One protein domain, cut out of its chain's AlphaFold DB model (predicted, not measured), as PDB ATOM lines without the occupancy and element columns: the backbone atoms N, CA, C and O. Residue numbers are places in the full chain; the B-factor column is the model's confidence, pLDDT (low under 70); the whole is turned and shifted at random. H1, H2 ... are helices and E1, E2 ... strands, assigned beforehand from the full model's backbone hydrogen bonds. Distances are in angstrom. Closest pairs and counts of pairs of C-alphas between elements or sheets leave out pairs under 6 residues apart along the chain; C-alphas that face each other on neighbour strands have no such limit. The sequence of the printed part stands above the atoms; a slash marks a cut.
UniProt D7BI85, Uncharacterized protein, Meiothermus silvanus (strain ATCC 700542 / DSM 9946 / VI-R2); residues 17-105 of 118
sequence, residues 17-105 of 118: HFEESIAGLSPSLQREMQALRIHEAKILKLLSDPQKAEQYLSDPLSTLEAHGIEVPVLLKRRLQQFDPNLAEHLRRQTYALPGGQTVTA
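Overview. This is residues 17 to 105 of the 118 residues of an uncharacterized protein of Meiothermus silvanus (strain ATCC 700542 / DSM 9946 / VI-R2) (UniProt D7BI85). The long helix H2 makes one arm of this elongated model, a loose cluster of short helices, H3 to H6, follows at its last residues, and the small hairpin of E1 and E2 makes the far end beyond H6. At the other end of H2, the short H1 folds back near its first turns. The printed part has 89 residues, with six named helices, H1 to H6, followed by two named strands in an antiparallel sheet of order E1 - E2; the class is mostly helix. The whole is extended, with a radius of gyration of the C-alphas of 19.1 A and spans of 66 by 29 by 20 A.

Arrangement. E1, residues 94 to 96, and E2, residues 102 to 104, form an antiparallel hairpin at 162 degrees; N 95 and O 103 are 2.8 A apart, within hydrogen-bond range. The hub is H3, residues 50 to 58, touching three helices. It touches H6, residues 86 to 90, closest at the C-alphas of Leu 57 and Ala 87, 5.5 A apart. It touches H4, residues 60 to 66, at a steep tilt of 60 degrees, opposite ways, closest at the C-alphas of Tyr 56 and Thr 63, 5.5 A. H4 touches H5, residues 73 to 80, at a steep tilt of 62 degrees, opposite ways, closest at the C-alphas of Leu 61 and Leu 79, 5.7 A. H5 and H6 are apart. H2, residues 27 to 47, touches H3 only at the corner, with residues 46 to 47 alone; the closest C-alphas, of Leu 47 and Ala 53, are 4.8 A apart. H1, residues 17 to 22, is close to H2 but not clearly touching; the C-alphas of Ile 22 and Gln 30 are 5.9 A apart. Every O i to N i+4 pair is within hydrogen-bond range in H1, H2, H3, H4 and H6, and 3 of 4 in H5.

Along the chain. H1 begins at C-alpha 17, (44.029, -19.679, 1.923). H2 is 30.4 A long and H3 12.7 A; C-alpha 47 ends H2 at (44.039, -3.892, 19.671). E2 ends at C-alpha 104, (62.915, 12.923, 17.076).

Size, cuts and confidence. The C-alphas of Pro 27 and Gly 99, the two farthest apart, are 66.6 A from each other. The printed part has no cut and no long link. No printed residue has a pLDDT under 70; H6 has a mean of 76.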
ATOM      1  N   HIS A  17      42.643 -19.220   1.784       81.88
ATOM      2  CA  HIS A  17      44.029 -19.679   1.923       81.88
ATOM      3  C   HIS A  17      44.299 -20.395   3.260       81.88
ATOM      4  O   HIS A  17      45.071 -21.349   3.325       81.88
ATOM      5  N   PHE A  18      43.681 -19.945   4.355       85.88
ATOM      6  CA  PHE A  18      43.848 -20.594   5.659       85.88
ATOM      7  C   PHE A  18      43.133 -21.944   5.723       85.88
ATOM      8  O   PHE A  18      43.727 -22.897   6.215       85.88
ATOM      9  N   GLU A  19      41.900 -22.043   5.210       86.31
ATOM     10  CA  GLU A  19      41.167 -23.318   5.179       86.31
ATOM     11  C   GLU A  19      41.910 -24.352   4.319       86.31
ATOM     12  O   GLU A  19      42.077 -25.494   4.738       86.31
ATOM     13  N   GLU A  20      42.461 -23.934   3.173       89.06
ATOM     14  CA  GLU A  20      43.345 -24.768   2.345       89.06
ATOM     15  C   GLU A  20      44.607 -25.205   3.105       89.06
ATOM     16  O   GLU A  20      45.009 -26.364   3.023       89.06
ATOM     17  N   SER A  21      45.202 -24.308   3.901       87.06
ATOM     18  CA  SER A  21      46.411 -24.604   4.683       87.06
ATOM     19  C   SER A  21      46.174 -25.619   5.807       87.06
ATOM     20  O   SER A  21      47.098 -26.346   6.170       87.06
ATOM     21  N   ILE A  22      44.961 -25.683   6.373       92.12
ATOM     22  CA  ILE A  22      44.629 -26.620   7.460       92.12
ATOM     23  C   ILE A  22      43.940 -27.900   6.976       92.12
ATOM     24  O   ILE A  22      43.837 -28.853   7.746       92.12
ATOM     25  N   ALA A  23      43.512 -27.964   5.712       89.12
ATOM     26  CA  ALA A  23      42.751 -29.086   5.159       89.12
ATOM     27  C   ALA A  23      43.466 -30.448   5.279       89.12
ATOM     28  O   ALA A  23      42.808 -31.478   5.400       89.12
ATOM     29  N   GLY A  24      44.806 -30.459   5.286       90.56
ATOM     30  CA  GLY A  24      45.617 -31.674   5.447       90.56
ATOM     31  C   GLY A  24      45.839 -32.132   6.896       90.56
ATOM     32  O   GLY A  24      46.454 -33.174   7.115       90.56
ATOM     33  N   LEU A  25      45.388 -31.365   7.891       91.62
ATOM     34  CA  LEU A  25      45.581 -31.675   9.311       91.62
ATOM     35  C   LEU A  25      44.506 -32.643   9.819       91.62
ATOM     36  O   LEU A  25      43.445 -32.792   9.213       91.62
ATOM     37  N   SER A  26      44.752 -33.285  10.963       94.69
ATOM     38  CA  SER A  26      43.742 -34.141  11.597       94.69
ATOM     39  C   SER A  26      42.509 -33.323  12.027       94.69
ATOM     40  O   SER A  26      42.643 -32.138  12.343       94.69
ATOM     41  N   PRO A  27      41.306 -33.927  12.116       92.50
ATOM     42  CA  PRO A  27      40.083 -33.191  12.460       92.50
ATOM     43  C   PRO A  27      40.145 -32.451  13.804       92.50
ATOM     44  O   PRO A  27      39.555 -31.383  13.949       92.50
ATOM     45  N   SER A  28      40.864 -32.998  14.792       91.06
ATOM     46  CA  SER A  28      41.079 -32.324  16.082       91.06
ATOM     47  C   SER A  28      41.909 -31.055  15.908       91.06
ATOM     48  O   SER A  28      41.553 -29.993  16.412       91.06
ATOM     49  N   LEU A  29      42.979 -31.147  15.121       91.75
ATOM     50  CA  LEU A  29      43.930 -30.062  14.931       91.75
ATOM     51  C   LEU A  29      43.353 -28.963  14.028       91.75
ATOM     52  O   LEU A  29      43.586 -27.783  14.267       91.75
ATOM     53  N   GLN A  30      42.502 -29.319  13.059       92.00
ATOM     54  CA  GLN A  30      41.701 -28.350  12.305       92.00
ATOM     55  C   GLN A  30      40.803 -27.509  13.224       92.00
ATOM     56  O   GLN A  30      40.769 -26.285  13.095       92.00
ATOM     57  N   ARG A  31      40.111 -28.142  14.185       90.94
ATOM     58  CA  ARG A  31      39.260 -27.431  15.157       90.94
ATOM     59  C   ARG A  31      40.073 -26.495  16.043       90.94
ATOM     60  O   ARG A  31      39.660 -25.357  16.253       90.94
ATOM     61  N   GLU A  32      41.229 -26.945  16.527       89.88
ATOM     62  CA  GLU A  32      42.137 -26.104  17.315       89.88
ATOM     63  C   GLU A  32      42.648 -24.906  16.507       89.88
ATOM     64  O   GLU A  32      42.593 -23.775  16.985       89.88
ATOM     65  N   MET A  33      43.056 -25.113  15.252       92.69
ATOM     66  CA  MET A  33      43.496 -24.029  14.367       92.69
ATOM     67  C   MET A  33      42.379 -23.014  14.100       92.69
ATOM     68  O   MET A  33      42.616 -21.804  14.134       92.69
ATOM     69  N   GLN A  34      41.149 -23.477  13.878       91.56
ATOM     70  CA  GLN A  34      39.995 -22.589  13.729       91.56
ATOM     71  C   GLN A  34      39.707 -21.806  15.016       91.56
ATOM     72  O   GLN A  34      39.461 -20.600  14.951       91.56
ATOM     73  N   ALA A  35      39.794 -22.447  16.184       88.31
ATOM     74  CA  ALA A  35      39.660 -21.762  17.466       88.31
ATOM     75  C   ALA A  35      40.733 -20.672  17.618       88.31
ATOM     76  O   ALA A  35      40.395 -19.517  17.889       88.31
ATOM     77  N   LEU A  36      42.002 -20.990  17.342       89.31
ATOM     78  CA  LEU A  36      43.106 -20.024  17.368       89.31
ATOM     79  C   LEU A  36      42.838 -18.822  16.457       89.31
ATOM     80  O   LEU A  36      43.033 -17.684  16.880       89.31
ATOM     81  N   ARG A  37      42.310 -19.048  15.250       89.94
ATOM     82  CA  ARG A  37      41.945 -17.969  14.321       89.94
ATOM     83  C   ARG A  37      40.851 -17.052  14.877       89.94
ATOM     84  O   ARG A  37      40.892 -15.838  14.677       89.94
ATOM     85  N   ILE A  38      39.874 -17.608  15.590       90.50
ATOM     86  CA  ILE A  38      38.820 -16.824  16.251       90.50
ATOM     87  C   ILE A  38      39.414 -15.968  17.374       90.50
ATOM     88  O   ILE A  38      39.069 -14.790  17.497       90.50
ATOM     89  N   HIS A  39      40.311 -16.537  18.184       89.00
ATOM     90  CA  HIS A  39      41.003 -15.794  19.238       89.00
ATOM     91  C   HIS A  39      41.885 -14.683  18.660       89.00
ATOM     92  O   HIS A  39      41.790 -13.547  19.117       89.00
ATOM     93  N   GLU A  40      42.654 -14.959  17.606       89.94
ATOM     94  CA  GLU A  40      43.450 -13.952  16.897       89.94
ATOM     95  C   GLU A  40      42.575 -12.793  16.409       89.94
ATOM     96  O   GLU A  40      42.866 -11.633  16.695       89.94
ATOM     97  N   ALA A  41      41.454 -13.083  15.744       90.81
ATOM     98  CA  ALA A  41      40.542 -12.046  15.269       90.81
ATOM     99  C   ALA A  41      39.980 -11.185  16.415       90.81
ATOM    100  O   ALA A  41      39.823  -9.971  16.255       90.81
ATOM    101  N   LYS A  42      39.698 -11.786  17.581       91.38
ATOM    102  CA  LYS A  42      39.278 -11.050  18.786       91.38
ATOM    103  C   LYS A  42      40.390 -10.144  19.308       91.38
ATOM    104  O   LYS A  42      40.109  -8.982  19.589       91.38
ATOM    105  N   ILE A  43      41.625 -10.641  19.390       91.25
ATOM    106  CA  ILE A  43      42.792  -9.860  19.832       91.25
ATOM    107  C   ILE A  43      43.041  -8.700  18.868       91.25
ATOM    108  O   ILE A  43      43.151  -7.558  19.292       91.25
ATOM    109  N   LEU A  44      43.059  -8.945  17.558       92.69
ATOM    110  CA  LEU A  44      43.280  -7.884  16.572       92.69
ATOM    111  C   LEU A  44      42.172  -6.828  16.609       92.69
ATOM    112  O   LEU A  44      42.446  -5.635  16.502       92.69
ATOM    113  N   LYS A  45      40.916  -7.245  16.811       92.75
ATOM    114  CA  LYS A  45      39.805  -6.308  17.006       92.75
ATOM    115  C   LYS A  45      39.978  -5.500  18.293       92.75
ATOM    116  O   LYS A  45      39.742  -4.296  18.278       92.75
ATOM    117  N   LEU A  46      40.397  -6.140  19.382       91.50
ATOM    118  CA  LEU A  46      40.680  -5.487  20.658       91.50
ATOM    119  C   LEU A  46      41.766  -4.412  20.507       91.50
ATOM    120  O   LEU A  46      41.557  -3.275  20.913       91.50
ATOM    121  N   LEU A  47      42.878  -4.764  19.863       91.69
ATOM    122  CA  LEU A  47      44.039  -3.892  19.671       91.69
ATOM    123  C   LEU A  47      43.852  -2.832  18.577       91.69
ATOM    124  O   LEU A  47      44.716  -1.981  18.392       91.69
ATOM    125  N   SER A  48      42.738  -2.865  17.842       91.69
ATOM    126  CA  SER A  48      42.393  -1.796  16.898       91.69
ATOM    127  C   SER A  48      41.945  -0.506  17.598       91.69
ATOM    128  O   SER A  48      41.963   0.560  16.984       91.69
ATOM    129  N   ASP A  49      41.576  -0.599  18.879       91.25
ATOM    130  CA  ASP A  49      41.319   0.545  19.749       91.25
ATOM    131  C   ASP A  49      42.640   1.015  20.391       91.25
ATOM    132  O   ASP A  49      43.277   0.235  21.110       91.25
ATOM    133  N   PRO A  50      43.071   2.271  20.160       86.56
ATOM    134  CA  PRO A  50      44.347   2.768  20.659       86.56
ATOM    135  C   PRO A  50      44.448   2.758  22.189       86.56
ATOM    136  O   PRO A  50      45.512   2.431  22.705       86.56
ATOM    137  N   GLN A  51      43.360   3.030  22.922       87.75
ATOM    138  CA  GLN A  51      43.412   3.014  24.390       87.75
ATOM    139  C   GLN A  51      43.633   1.599  24.921       87.75
ATOM    140  O   GLN A  51      44.376   1.382  25.877       87.75
ATOM    141  N   LYS A  52      43.010   0.612  24.275       88.88
ATOM    142  CA  LYS A  52      43.169  -0.798  24.644       88.88
ATOM    143  C   LYS A  52      44.526  -1.344  24.228       88.88
ATOM    144  O   LYS A  52      45.073  -2.195  24.919       88.88
ATOM    145  N   ALA A  53      45.082  -0.846  23.124       88.38
ATOM    146  CA  ALA A  53      46.444  -1.155  22.723       88.38
ATOM    147  C   ALA A  53      47.464  -0.632  23.747       88.38
ATOM    148  O   ALA A  53      48.381  -1.366  24.104       88.38
ATOM    149  N   GLU A  54      47.285   0.585  24.272       86.50
ATOM    150  CA  GLU A  54      48.123   1.107  25.360       86.50
ATOM    151  C   GLU A  54      47.994   0.255  26.631       86.50
ATOM    152  O   GLU A  54      49.007  -0.158  27.186       86.50
ATOM    153  N   GLN A  55      46.769  -0.098  27.037       87.31
ATOM    154  CA  GLN A  55      46.536  -0.984  28.189       87.31
ATOM    155  C   GLN A  55      47.198  -2.355  28.014       87.31
ATOM    156  O   GLN A  55      47.847  -2.851  28.932       87.31
ATOM    157  N   TYR A  56      47.100  -2.938  26.818       89.62
ATOM    158  CA  TYR A  56      47.750  -4.203  26.490       89.62
ATOM    159  C   TYR A  56      49.280  -4.122  26.587       89.62
ATOM    160  O   TYR A  56      49.917  -5.087  26.997       89.62
ATOM    161  N   LEU A  57      49.881  -2.983  26.227       87.31
ATOM    162  CA  LEU A  57      51.326  -2.761  26.356       87.31
ATOM    163  C   LEU A  57      51.779  -2.508  27.800       87.31
ATOM    164  O   LEU A  57      52.978  -2.549  28.057       87.31
ATOM    165  N   SER A  58      50.867  -2.227  28.728       85.62
ATOM    166  CA  SER A  58      51.184  -2.096  30.154       85.62
ATOM    167  C   SER A  58      50.942  -3.398  30.916       85.62
ATOM    168  O   SER A  58      51.766  -3.789  31.736       85.62
ATOM    169  N   ASP A  59      49.829  -4.077  30.635       87.38
ATOM    170  CA  ASP A  59      49.475  -5.361  31.238       87.38
ATOM    171  C   ASP A  59      48.714  -6.241  30.228       87.38
ATOM    172  O   ASP A  59      47.477  -6.186  30.129       87.38
ATOM    173  N   PRO A  60      49.432  -7.064  29.444       89.81
ATOM    174  CA  PRO A  60      48.812  -7.873  28.405       89.81
ATOM    175  C   PRO A  60      47.940  -8.991  28.982       89.81
ATOM    176  O   PRO A  60      46.911  -9.315  28.392       89.81
ATOM    177  N   LEU A  61      48.309  -9.578  30.128       90.69
ATOM    178  CA  LEU A  61      47.553 -10.687  30.712       90.69
ATOM    179  C   LEU A  61      46.189 -10.205  31.211       90.69
ATOM    180  O   LEU A  61      45.165 -10.745  30.787       90.69
ATOM    181  N   SER A  62      46.171  -9.155  32.034       90.38
ATOM    182  CA  SER A  62      44.923  -8.601  32.566       90.38
ATOM    183  C   SER A  62      44.029  -8.070  31.447       90.38
ATOM    184  O   SER A  62      42.812  -8.257  31.478       90.38
ATOM    185  N   THR A  63      44.617  -7.464  30.408       91.19
ATOM    186  CA  THR A  63      43.858  -6.937  29.266       91.19
ATOM    187  C   THR A  63      43.164  -8.046  28.469       91.19
ATOM    188  O   THR A  63      42.012  -7.875  28.062       91.19
ATOM    189  N   LEU A  64      43.825  -9.190  28.257       91.75
ATOM    190  CA  LEU A  64      43.234 -10.339  27.562       91.75
ATOM    191  C   LEU A  64      42.135 -11.013  28.398       91.75
ATOM    192  O   LEU A  64      41.052 -11.288  27.871       91.75
ATOM    193  N   GLU A  65      42.373 -11.224  29.695       90.88
ATOM    194  CA  GLU A  65      41.400 -11.852  30.599       90.88
ATOM    195  C   GLU A  65      40.141 -10.987  30.772       90.88
ATOM    196  O   GLU A  65      39.024 -11.502  30.671       90.88
ATOM    197  N   ALA A  66      40.294  -9.664  30.899       90.31
ATOM    198  CA  ALA A  66      39.174  -8.719  30.977       90.31
ATOM    199  C   ALA A  66      38.267  -8.735  29.732       90.31
ATOM    200  O   ALA A  66      37.103  -8.339  29.799       90.31
ATOM    201  N   HIS A  67      38.779  -9.208  28.593       88.00
ATOM    202  CA  HIS A  67      38.040  -9.316  27.334       88.00
ATOM    203  C   HIS A  67      37.619 -10.758  27.001       88.00
ATOM    204  O   HIS A  67      37.219 -11.039  25.867       88.00
ATOM    205  N   GLY A  68      37.673 -11.667  27.983       86.38
ATOM    206  CA  GLY A  68      37.201 -13.046  27.848       86.38
ATOM    207  C   GLY A  68      38.053 -13.892  26.901       86.38
ATOM    208  O   GLY A  68      37.541 -14.802  26.244       86.38
ATOM    209  N   ILE A  69      39.338 -13.558  26.766       86.94
ATOM    210  CA  ILE A  69      40.299 -14.331  25.984       86.94
ATOM    211  C   ILE A  69      41.053 -15.221  26.964       86.94
ATOM    212  O   ILE A  69      41.897 -14.752  27.722       86.94
ATOM    213  N   GLU A  70      40.729 -16.512  26.960       86.31
ATOM    214  CA  GLU A  70      41.411 -17.482  27.810       86.31
ATOM    215  C   GLU A  70      42.868 -17.637  27.380       86.31
ATOM    216  O   GLU A  70      43.171 -17.967  26.231       86.31
ATOM    217  N   VAL A  71      43.779 -17.396  28.321       85.50
ATOM    218  CA  VAL A  71      45.215 -17.545  28.103       85.50
ATOM    219  C   VAL A  71      45.677 -18.874  28.711       85.50
ATOM    220  O   VAL A  71      45.588 -19.047  29.931       85.50
ATOM    221  N   PRO A  72      46.210 -19.811  27.907       86.75
ATOM    222  CA  PRO A  72      46.825 -21.036  28.405       86.75
ATOM    223  C   PRO A  72      47.921 -20.760  29.441       86.75
ATOM    224  O   PRO A  72      48.694 -19.813  29.300       86.75
ATOM    225  N   VAL A  73      48.050 -21.626  30.452       86.19
ATOM    226  CA  VAL A  73      49.005 -21.457  31.571       86.19
ATOM    227  C   VAL A  73      50.445 -21.227  31.092       86.19
ATOM    228  O   VAL A  73      51.152 -20.386  31.647       86.19
ATOM    229  N   LEU A  74      50.859 -21.918  30.024       85.94
ATOM    230  CA  LEU A  74      52.179 -21.753  29.401       85.94
ATOM    231  C   LEU A  74      52.428 -20.315  28.923       85.94
ATOM    232  O   LEU A  74      53.531 -19.791  29.073       85.94
ATOM    233  N   LEU A  75      51.399 -19.659  28.385       84.88
ATOM    234  CA  LEU A  75      51.484 -18.280  27.912       84.88
ATOM    235  C   LEU A  75      51.349 -17.274  29.054       84.88
ATOM    236  O   LEU A  75      52.022 -16.248  29.010       84.88
ATOM    237  N   LYS A  76      50.572 -17.578  30.104       88.00
ATOM    238  CA  LYS A  76      50.430 -16.685  31.270       88.00
ATOM    239  C   LYS A  76      51.783 -16.317  31.873       88.00
ATOM    240  O   LYS A  76      52.043 -15.141  32.088       88.00
ATOM    241  N   ARG A  77      52.676 -17.297  32.065       84.69
ATOM    242  CA  ARG A  77      54.031 -17.042  32.592       84.69
ATOM    243  C   ARG A  77      54.839 -16.099  31.703       84.69
ATOM    244  O   ARG A  77      55.499 -15.206  32.218       84.69
ATOM    245  N   ARG A  78      54.766 -16.262  30.378       84.19
ATOM    246  CA  ARG A  78      55.469 -15.371  29.439       84.19
ATOM    247  C   ARG A  78      54.879 -13.962  29.439       84.19
ATOM    248  O   ARG A  78      55.632 -13.001  29.391       84.19
ATOM    249  N   LEU A  79      53.555 -13.840  29.526       85.00
ATOM    250  CA  LEU A  79      52.880 -12.541  29.606       85.00
ATOM    251  C   LEU A  79      53.118 -11.833  30.946       85.00
ATOM    252  O   LEU A  79      53.124 -10.612  30.985       85.00
ATOM    253  N   GLN A  80      53.360 -12.572  32.031       81.62
ATOM    254  CA  GLN A  80      53.752 -12.002  33.326       81.62
ATOM    255  C   GLN A  80      55.190 -11.470  33.338       81.62
ATOM    256  O   GLN A  80      55.499 -10.556  34.093       81.62
ATOM    257  N   GLN A  81      56.072 -12.033  32.510       80.81
ATOM    258  CA  GLN A  81      57.455 -11.569  32.338       80.81
ATOM    259  C   GLN A  81      57.570 -10.391  31.362       80.81
ATOM    260  O   GLN A  81      58.673 -10.023  30.957       80.81
ATOM    261  N   PHE A  82      56.439  -9.831  30.938       78.06
ATOM    262  CA  PHE A  82      56.406  -8.707  30.024       78.06
ATOM    263  C   PHE A  82      56.990  -7.456  30.685       78.06
ATOM    264  O   PHE A  82      56.748  -7.204  31.863       78.06
ATOM    265  N   ASP A  83      57.768  -6.681  29.930       79.44
ATOM    266  CA  ASP A  83      58.344  -5.431  30.424       79.44
ATOM    267  C   ASP A  83      57.225  -4.391  30.621       79.44
ATOM    268  O   ASP A  83      56.652  -3.934  29.627       79.44
ATOM    269  N   PRO A  84      56.916  -3.981  31.867       72.94
ATOM    270  CA  PRO A  84      55.845  -3.023  32.134       72.94
ATOM    271  C   PRO A  84      56.148  -1.629  31.563       72.94
ATOM    272  O   PRO A  84      55.235  -0.826  31.379       72.94
ATOM    273  N   ASN A  85      57.415  -1.332  31.249       75.88
ATOM    274  CA  ASN A  85      57.838  -0.062  30.663       75.88
ATOM    275  C   ASN A  85      57.908  -0.107  29.133       75.88
ATOM    276  O   ASN A  85      58.327   0.872  28.516       75.88
ATOM    277  N   LEU A  86      57.487  -1.202  28.487       77.06
ATOM    278  CA  LEU A  86      57.588  -1.320  27.034       77.06
ATOM    279  C   LEU A  86      56.840  -0.193  26.307       77.06
ATOM    280  O   LEU A  86      57.335   0.320  25.307       77.06
ATOM    281  N   ALA A  87      55.678   0.228  26.815       74.69
ATOM    282  CA  ALA A  87      54.934   1.359  26.255       74.69
ATOM    283  C   ALA A  87      55.773   2.653  26.238       74.69
ATOM    284  O   ALA A  87      55.817   3.351  25.225       74.69
ATOM    285  N   GLU A  88      56.495   2.934  27.324       77.56
ATOM    286  CA  GLU A  88      57.415   4.073  27.425       77.56
ATOM    287  C   GLU A  88      58.642   3.891  26.522       77.56
ATOM    288  O   GLU A  88      59.039   4.826  25.829       77.56
ATOM    289  N   HIS A  89      59.197   2.679  26.425       74.44
ATOM    290  CA  HIS A  89      60.290   2.376  25.493       74.44
ATOM    291  C   HIS A  89      59.895   2.567  24.021       74.44
ATOM    292  O   HIS A  89      60.739   2.895  23.185       74.44
ATOM    293  N   LEU A  90      58.617   2.371  23.688       74.12
ATOM    294  CA  LEU A  90      58.081   2.583  22.344       74.12
ATOM    295  C   LEU A  90      57.674   4.039  22.081       74.12
ATOM    296  O   LEU A  90      57.493   4.414  20.913       74.12
ATOM    297  N   ARG A  91      57.550   4.880  23.117       74.62
ATOM    298  CA  ARG A  91      57.274   6.307  22.934       74.62
ATOM    299  C   ARG A  91      58.455   6.977  22.245       74.62
ATOM    300  O   ARG A  91      59.617   6.842  22.623       74.62
ATOM    301  N   ARG A  92      58.146   7.733  21.191       71.06
ATOM    302  CA  ARG A  92      59.155   8.507  20.468       71.06
ATOM    303  C   ARG A  92      59.672   9.608  21.376       71.06
ATOM    304  O   ARG A  92      58.919  10.502  21.752       71.06
ATOM    305  N   GLN A  93      60.959   9.553  21.679       74.69
ATOM    306  CA  GLN A  93      61.618  10.620  22.408       74.69
ATOM    307  C   GLN A  93      61.948  11.769  21.453       74.69
ATOM    308  O   GLN A  93      62.541  11.570  20.383       74.69
ATOM    309  N   THR A  94      61.537  12.967  21.855       77.88
ATOM    310  CA  THR A  94      61.742  14.208  21.119       77.88
ATOM    311  C   THR A  94      62.535  15.171  21.992       77.88
ATOM    312  O   THR A  94      62.145  15.459  23.118       77.88
ATOM    313  N   TYR A  95      63.648  15.667  21.461       79.56
ATOM    314  CA  TYR A  95      64.581  16.535  22.167       79.56
ATOM    315  C   TYR A  95      64.638  17.902  21.490       79.56
ATOM    316  O   TYR A  95      64.875  17.992  20.282       79.56
ATOM    317  N   ALA A  96      64.433  18.963  22.271       81.81
ATOM    318  CA  ALA A  96      64.627  20.335  21.822       81.81
ATOM    319  C   ALA A  96      66.097  20.731  22.006       81.81
ATOM    320  O   ALA A  96      66.652  20.610  23.097       81.81
ATOM    321  N   LEU A  97      66.730  21.191  20.931       86.31
ATOM    322  CA  LEU A  97      68.103  21.681  20.944       86.31
ATOM    323  C   LEU A  97      68.135  23.200  21.197       86.31
ATOM    324  O   LEU A  97      67.189  23.898  20.821       86.31
ATOM    325  N   PRO A  98      69.240  23.746  21.742       83.19
ATOM    326  CA  PRO A  98      69.362  25.170  22.088       83.19
ATOM    327  C   PRO A  98      69.114  26.157  20.933       83.19
ATOM    328  O   PRO A  98      68.807  27.317  21.176       83.19
ATOM    329  N   GLY A  99      69.223  25.710  19.678       84.12
ATOM    330  CA  GLY A  99      68.967  26.517  18.478       84.12
ATOM    331  C   GLY A  99      67.529  26.465  17.943       84.12
ATOM    332  O   GLY A  99      67.310  26.833  16.794       84.12
ATOM    333  N   GLY A 100      66.565  25.936  18.703       83.75
ATOM    334  CA  GLY A 100      65.165  25.798  18.268       83.75
ATOM    335  C   GLY A 100      64.891  24.613  17.329       83.75
ATOM    336  O   GLY A 100      63.759  24.415  16.894       83.75
ATOM    337  N   GLN A 101      65.902  23.794  17.028       87.06
ATOM    338  CA  GLN A 101      65.725  22.538  16.294       87.06
ATOM    339  C   GLN A 101      65.177  21.440  17.206       87.06
ATOM    340  O   GLN A 101      65.532  21.353  18.378       87.06
ATOM    341  N   THR A 102      64.338  20.570  16.646       87.56
ATOM    342  CA  THR A 102      63.738  19.439  17.359       87.56
ATOM    343  C   THR A 102      64.199  18.128  16.730       87.56
ATOM    344  O   THR A 102      63.964  17.893  15.545       87.56
ATOM    345  N   VAL A 103      64.839  17.258  17.513       82.50
ATOM    346  CA  VAL A 103      65.296  15.933  17.068       82.50
ATOM    347  C   VAL A 103      64.336  14.876  17.595       82.50
ATOM    348  O   VAL A 103      64.113  14.784  18.797       82.50
ATOM    349  N   THR A 104      63.773  14.059  16.701       79.69
ATOM    350  CA  THR A 104      62.915  12.923  17.076       79.69
ATOM    351  C   THR A 104      63.604  11.615  16.715       79.69
ATOM    352  O   THR A 104      63.922  11.382  15.547       79.69
ATOM    353  N   ALA A 105      63.824  10.748  17.704       73.38
ATOM    354  CA  ALA A 105      64.447   9.451  17.477       73.38
ATOM    355  C   ALA A 105      63.497   8.511  16.713       73.38
ATOM    356  O   ALA A 105      62.325   8.347  17.063       73.38
TER     357      ALA A 105